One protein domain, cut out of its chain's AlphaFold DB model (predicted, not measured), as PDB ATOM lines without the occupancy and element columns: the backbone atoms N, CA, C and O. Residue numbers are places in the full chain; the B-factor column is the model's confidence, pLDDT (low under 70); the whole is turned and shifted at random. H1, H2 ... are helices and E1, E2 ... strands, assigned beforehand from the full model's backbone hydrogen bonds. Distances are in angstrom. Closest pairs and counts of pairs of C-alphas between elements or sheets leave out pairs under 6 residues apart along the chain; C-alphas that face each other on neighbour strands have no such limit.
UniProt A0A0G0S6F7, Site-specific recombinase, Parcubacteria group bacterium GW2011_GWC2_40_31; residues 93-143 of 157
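What this domain is: This is residues 93 to 143 of the 157 residues of the protein "Site-specific recombinase" of Parcubacteria group bacterium GW2011_GWC2_40_31 (UniProt A0A0G0S6F7). A long hairpin of two strands, E1 and E2, makes the longest axis; the short strand E3 is added along E2, and helix H1 follows E3 directly, while residues 133 to 143, of which 133 to 140 belong to H1, stick out from the rest. The 51 printed residues hold E1, E2, E3 and H1 in that order, a mixed class. The antiparallel sheet E1 - E2 - E3 is a meander, each strand the antiparallel neighbour of the one before. The whole is only just loose, close to extended, with a radius of gyration of the C-alphas of 14.6 A, and flat, spanning 39 by 34 by 13 A.

How they stand to each other: E1, residues 93 to 100, and E2, residues 106 to 114, form an antiparallel hairpin at 156 degrees, with N 97 and O 109 2.8 A apart, within hydrogen-bond range. E2 and E3, residues 126 to 128, form an antiparallel hairpin at 142 degrees, with N 112 and O 127 2.8 A apart, within hydrogen-bond range. H1, residues 129 to 140, only grazes the sheet with residues 129 to 132; its closest C-alphas to E2 are those of Glu 129 and Ile 110, 5.5 A. In H1 every O i to N i+4 pair is within hydrogen-bond range.

Where its parts are: E1 begins at C-alpha 93 (165.844, 186.997, 180.604) and is 23.5 A long. E2 is 26.1 A, E3 6.9 A and H1 16.2 A, ending at C-alpha 140 (176.185, 205.842, 185.228).

The domain as a whole: The C-alphas farthest apart, of Asp 103 and Lys 118, are 42.4 A apart. The link from E2 to E3 is long, with 11 residues. The printed part has no cut, and no printed residue has a pLDDT under 70.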
ATOM      1  N   CYS A  93     167.130 186.857 181.285       89.81
ATOM      2  CA  CYS A  93     165.844 186.997 180.604       89.81
ATOM      3  C   CYS A  93     164.878 187.884 181.383       89.81
ATOM      4  O   CYS A  93     165.049 188.080 182.585       89.81
ATOM      5  N   ALA A  94     163.869 188.407 180.689       90.31
ATOM      6  CA  ALA A  94     162.816 189.218 181.276       90.31
ATOM      7  C   ALA A  94     161.446 188.561 181.097       90.31
ATOM      8  O   ALA A  94     161.200 187.896 180.090       90.31
ATOM      9  N   ASP A  95     160.575 188.747 182.085       87.50
ATOM     10  CA  ASP A  95     159.186 188.294 182.064       87.50
ATOM     11  C   ASP A  95     158.243 189.428 182.492       87.50
ATOM     12  O   ASP A  95     158.558 190.218 183.387       87.50
ATOM     13  N   GLU A  96     157.076 189.486 181.853       88.62
ATOM     14  CA  GLU A  96     156.049 190.504 182.070       88.62
ATOM     15  C   GLU A  96     154.841 189.937 182.785       88.62
ATOM     16  O   GLU A  96     154.170 189.023 182.300       88.62
ATOM     17  N   LYS A  97     154.503 190.557 183.913       87.75
ATOM     18  CA  LYS A  97     153.347 190.190 184.720       87.75
ATOM     19  C   LYS A  97     152.381 191.358 184.809       87.75
ATOM     20  O   LYS A  97     152.734 192.439 185.273       87.75
ATOM     21  N   PHE A  98     151.141 191.104 184.412       88.31
ATOM     22  CA  PHE A  98     150.041 192.053 184.518       88.31
ATOM     23  C   PHE A  98     149.215 191.739 185.764       88.31
ATOM     24  O   PHE A  98     148.710 190.625 185.916       88.31
ATOM     25  N   LYS A  99     149.073 192.712 186.665       86.88
ATOM     26  CA  LYS A  99     148.200 192.617 187.840       86.88
ATOM     27  C   LYS A  99     146.994 193.523 187.655       86.88
ATOM     28  O   LYS A  99     147.152 194.712 187.406       86.88
ATOM     29  N   LYS A 100     145.794 192.964 187.806       88.62
ATOM     30  CA  LYS A 100     144.552 193.742 187.856       88.62
ATOM     31  C   LYS A 100     144.414 194.365 189.245       88.62
ATOM     32  O   LYS A 100     144.519 193.652 190.243       88.62
ATOM     33  N   LEU A 101     144.218 195.676 189.303       87.75
ATOM     34  CA  LEU A 101     143.957 196.413 190.537       87.75
ATOM     35  C   LEU A 101     142.461 196.374 190.865       87.75
ATOM     36  O   LEU A 101     141.627 196.067 190.012       87.75
ATOM     37  N   LYS A 102     142.127 196.693 192.121       84.75
ATOM     38  CA  LYS A 102     140.736 196.756 192.600       84.75
ATOM     39  C   LYS A 102     139.906 197.795 191.836       84.75
ATOM     40  O   LYS A 102     138.723 197.573 191.624       84.75
ATOM     41  N   ASP A 103     140.559 198.845 191.344       85.69
ATOM     42  CA  ASP A 103     139.945 199.934 190.573       85.69
ATOM     43  C   ASP A 103     139.751 199.585 189.083       85.69
ATOM     44  O   ASP A 103     139.399 200.437 188.274       85.69
ATOM     45  N   GLY A 104     140.030 198.337 188.682       85.06
ATOM     46  CA  GLY A 104     139.879 197.853 187.305       85.06
ATOM     47  C   GLY A 104     141.057 198.157 186.372       85.06
ATOM     48  O   GLY A 104     141.125 197.595 185.279       85.06
ATOM     49  N   SER A 105     142.021 198.981 186.796       87.00
ATOM     50  CA  SER A 105     143.252 199.247 186.042       87.00
ATOM     51  C   SER A 105     144.207 198.043 186.044       87.00
ATOM     52  O   SER A 105     144.162 197.176 186.920       87.00
ATOM     53  N   VAL A 106     145.084 197.959 185.038       85.75
ATOM     54  CA  VAL A 106     146.089 196.891 184.915       85.75
ATOM     55  C   VAL A 106     147.475 197.484 185.113       85.75
ATOM     56  O   VAL A 106     147.882 198.366 184.365       85.75
ATOM     57  N   ASN A 107     148.214 196.972 186.094       86.31
ATOM     58  CA  ASN A 107     149.597 197.360 186.334       86.31
ATOM     59  C   ASN A 107     150.564 196.339 185.717       86.31
ATOM     60  O   ASN A 107     150.406 195.128 185.912       86.31
ATOM     61  N   ARG A 108     151.554 196.829 184.966       88.00
ATOM     62  CA  ARG A 108     152.572 196.029 184.270       88.00
ATOM     63  C   ARG A 108     153.842 195.991 185.112       88.00
ATOM     64  O   ARG A 108     154.397 197.026 185.458       88.00
ATOM     65  N   HIS A 109     154.325 194.789 185.404       88.75
ATOM     66  CA  HIS A 109     155.586 194.572 186.103       88.75
ATOM     67  C   HIS A 109     156.527 193.730 185.246       88.75
ATOM     68  O   HIS A 109     156.194 192.597 184.899       88.75
ATOM     69  N   ILE A 110     157.707 194.272 184.949       90.69
ATOM     70  CA  ILE A 110     158.781 193.566 184.245       90.69
ATOM     71  C   ILE A 110     159.809 193.088 185.272       90.69
ATOM     72  O   ILE A 110     160.239 193.853 186.139       90.69
ATOM     73  N   TYR A 111     160.190 191.815 185.183       91.44
ATOM     74  CA  TYR A 111     161.188 191.196 186.053       91.44
ATOM     75  C   TYR A 111     162.321 190.602 185.231       91.44
ATOM     76  O   TYR A 111     162.065 189.809 184.331       91.44
ATOM     77  N   TYR A 112     163.559 190.919 185.596       92.06
ATOM     78  CA  TYR A 112     164.769 190.372 184.992       92.06
ATOM     79  C   TYR A 112     165.357 189.280 185.892       92.06
ATOM     80  O   TYR A 112     165.419 189.449 187.110       92.06
ATOM     81  N   GLY A 113     165.795 188.160 185.315       91.44
ATOM     82  CA  GLY A 113     166.383 187.051 186.064       91.44
ATOM     83  C   GLY A 113     167.238 186.105 185.227       91.44
ATOM     84  O   GLY A 113     167.195 186.091 183.998       91.44
ATOM     85  N   CYS A 114     168.050 185.305 185.914       92.12
ATOM     86  CA  CYS A 114     168.951 184.347 185.282       92.12
ATOM     87  C   CYS A 114     168.182 183.248 184.533       92.12
ATOM     88  O   CYS A 114     167.287 182.617 185.092       92.12
ATOM     89  N   THR A 115     168.588 182.963 183.291       90.38
ATOM     90  CA  THR A 115     168.051 181.843 182.491       90.38
ATOM     91  C   THR A 115     168.437 180.467 183.017       90.38
ATOM     92  O   THR A 115     167.837 179.474 182.617       90.38
ATOM     93  N   LYS A 116     169.447 180.397 183.896       92.81
ATOM     94  CA  LYS A 116     169.976 179.150 184.464       92.81
ATOM     95  C   LYS A 116     170.417 178.141 183.394       92.81
ATOM     96  O   LYS A 116     170.391 176.934 183.621       92.81
ATOM     97  N   SER A 117     170.828 178.634 182.222       91.50
ATOM     98  CA  SER A 117     171.239 177.794 181.094       91.50
ATOM     99  C   SER A 117     172.560 177.071 181.354       91.50
ATOM    100  O   SER A 117     172.700 175.915 180.967       91.50
ATOM    101  N   LYS A 118     173.508 177.724 182.042       90.38
ATOM    102  CA  LYS A 118     174.797 177.127 182.434       90.38
ATOM    103  C   LYS A 118     174.751 176.421 183.791       90.38
ATOM    104  O   LYS A 118     175.450 175.435 183.976       90.38
ATOM    105  N   ASP A 119     173.929 176.905 184.723       92.31
ATOM    106  CA  ASP A 119     173.755 176.306 186.051       92.31
ATOM    107  C   ASP A 119     172.282 176.336 186.478       92.31
ATOM    108  O   ASP A 119     171.716 177.398 186.763       92.31
ATOM    109  N   LYS A 120     171.681 175.145 186.570       90.94
ATOM    110  CA  LYS A 120     170.281 174.937 186.965       90.94
ATOM    111  C   LYS A 120     170.008 175.313 188.424       90.94
ATOM    112  O   LYS A 120     168.873 175.665 188.752       90.94
ATOM    113  N   TYR A 121     171.022 175.274 189.286       92.88
ATOM    114  CA  TYR A 121     170.909 175.548 190.723       92.88
ATOM    115  C   TYR A 121     171.391 176.951 191.102       92.88
ATOM    116  O   TYR A 121     171.512 177.269 192.287       92.88
ATOM    117  N   CYS A 122     171.605 177.818 190.108       91.50
ATOM    118  CA  CYS A 122     172.034 179.184 190.340       91.50
ATOM    119  C   CYS A 122     171.058 179.913 191.281       91.50
ATOM    120  O   CYS A 122     169.851 179.997 191.024       91.50
ATOM    121  N   LYS A 123     171.611 180.480 192.360       92.19
ATOM    122  CA  LYS A 123     170.883 181.233 193.397       92.19
ATOM    123  C   LYS A 123     170.568 182.678 192.993       92.19
ATOM    124  O   LYS A 123     170.069 183.445 193.810       92.19
ATOM    125  N   CYS A 124     170.876 183.065 191.753       86.94
ATOM    126  CA  CYS A 124     170.540 184.387 191.236       86.94
ATOM    127  C   CYS A 124     169.014 184.565 191.244       86.94
ATOM    128  O   CYS A 124     168.286 183.741 190.682       86.94
ATOM    129  N   GLY A 125     168.550 185.610 191.931       86.81
ATOM    130  CA  GLY A 125     167.136 185.949 192.048       86.81
ATOM    131  C   GLY A 125     166.596 186.710 190.836       86.81
ATOM    132  O   GLY A 125     167.246 186.817 189.795       86.81
ATOM    133  N   TYR A 126     165.394 187.257 191.007       90.31
ATOM    134  CA  TYR A 126     164.770 188.171 190.055       90.31
ATOM    135  C   TYR A 126     164.780 189.590 190.620       90.31
ATOM    136  O   TYR A 126     164.589 189.775 191.821       90.31
ATOM    137  N   ILE A 127     164.952 190.580 189.751       91.19
ATOM    138  CA  ILE A 127     164.870 192.003 190.087       91.19
ATOM    139  C   ILE A 127     163.797 192.676 189.230       91.19
ATOM    140  O   ILE A 127     163.619 192.328 188.063       91.19
ATOM    141  N   ASN A 128     163.048 193.613 189.810       92.19
ATOM    142  CA  ASN A 128     162.087 194.415 189.060       92.19
ATOM    143  C   ASN A 128     162.813 195.455 188.192       92.19
ATOM    144  O   ASN A 128     163.838 195.992 188.603       92.19
ATOM    145  N   GLU A 129     162.264 195.774 187.021       90.31
ATOM    146  CA  GLU A 129     162.828 196.780 186.117       90.31
ATOM    147  C   GLU A 129     163.074 198.139 186.784       90.31
ATOM    148  O   GLU A 129     164.124 198.734 186.571       90.31
ATOM    149  N   VAL A 130     162.164 198.604 187.643       89.69
ATOM    150  CA  VAL A 130     162.303 199.895 188.334       89.69
ATOM    151  C   VAL A 130     163.534 199.906 189.242       89.69
ATOM    152  O   VAL A 130     164.275 200.885 189.288       89.69
ATOM    153  N   ASP A 131     163.775 198.812 189.962       91.25
ATOM    154  CA  ASP A 131     164.931 198.708 190.853       91.25
ATOM    155  C   ASP A 131     166.223 198.481 190.071       91.25
ATOM    156  O   ASP A 131     167.279 198.974 190.469       91.25
ATOM    157  N   LEU A 132     166.135 197.780 188.938       89.94
ATOM    158  CA  LEU A 132     167.251 197.611 188.021       89.94
ATOM    159  C   LEU A 132     167.690 198.959 187.436       89.94
ATOM    160  O   LEU A 132     168.877 199.275 187.477       89.94
ATOM    161  N   LEU A 133     166.749 199.782 186.970       89.50
ATOM    162  CA  LEU A 133     167.026 201.123 186.447       89.50
ATOM    163  C   LEU A 133     167.710 202.008 187.490       89.50
ATOM    164  O   LEU A 133     168.743 202.596 187.194       89.50
ATOM    165  N   LYS A 134     167.235 202.003 188.741       90.94
ATOM    166  CA  LYS A 134     167.896 202.732 189.841       90.94
ATOM    167  C   LYS A 134     169.335 202.270 190.086       90.94
ATOM    168  O   LYS A 134     170.173 203.065 190.508       90.94
ATOM    169  N   GLN A 135     169.632 200.982 189.899       88.62
ATOM    170  CA  GLN A 135     171.009 200.482 189.999       88.62
ATOM    171  C   GLN A 135     171.856 200.953 188.815       88.62
ATOM    172  O   GLN A 135     173.000 201.349 189.021       88.62
ATOM    173  N   PHE A 136     171.292 200.962 187.606       86.75
ATOM    174  CA  PHE A 136     171.957 201.481 186.413       86.75
ATOM    175  C   PHE A 136     172.248 202.982 186.508       86.75
ATOM    176  O   PHE A 136     173.377 203.378 186.239       86.75
ATOM    177  N   GLU A 137     171.289 203.800 186.944       88.12
ATOM    178  CA  GLU A 137     171.465 205.247 187.147       88.12
ATOM    179  C   GLU A 137     172.648 205.531 188.080       88.12
ATOM    180  O   GLU A 137     173.584 206.233 187.711       88.12
ATOM    181  N   LYS A 138     172.695 204.851 189.233       87.50
ATOM    182  CA  LYS A 138     173.807 204.977 190.191       87.50
ATOM    183  C   LYS A 138     175.163 204.557 189.629       87.50
ATOM    184  O   LYS A 138     176.189 205.010 190.133       87.50
ATOM    185  N   LEU A 139     175.191 203.624 188.678       85.75
ATOM    186  CA  LEU A 139     176.428 203.207 188.020       85.75
ATOM    187  C   LEU A 139     176.861 204.241 186.983       85.75
ATOM    188  O   LEU A 139     178.043 204.562 186.936       85.75
ATOM    189  N   ILE A 140     175.920 204.782 186.207       85.06
ATOM    190  CA  ILE A 140     176.185 205.842 185.228       85.06
ATOM    191  C   ILE A 140     176.720 207.096 185.925       85.06
ATOM    192  O   ILE A 140     177.720 207.637 185.471       85.06
ATOM    193  N   ASP A 141     176.152 207.489 187.067       82.69
ATOM    194  CA  ASP A 141     176.608 208.661 187.833       82.69
ATOM    195  C   ASP A 141     178.060 208.539 188.328       82.69
ATOM    196  O   ASP A 141     178.733 209.539 188.567       82.69
ATOM    197  N   ARG A 142     178.557 207.308 188.503       78.94
ATOM    198  CA  ARG A 142     179.948 207.035 188.906       78.94
ATOM    199  C   ARG A 142     180.906 206.968 187.725       78.94
ATOM    200  O   ARG A 142     182.118 206.979 187.932       78.94
ATOM    201  N   ILE A 143     180.385 206.825 186.512       79.75
ATOM    202  CA  ILE A 143     181.195 206.809 185.305       79.75
ATOM    203  C   ILE A 143     181.371 208.263 184.884       79.75
ATOM    204  O   ILE A 143     180.466 208.885 184.331       79.75
TER     205      ILE A 143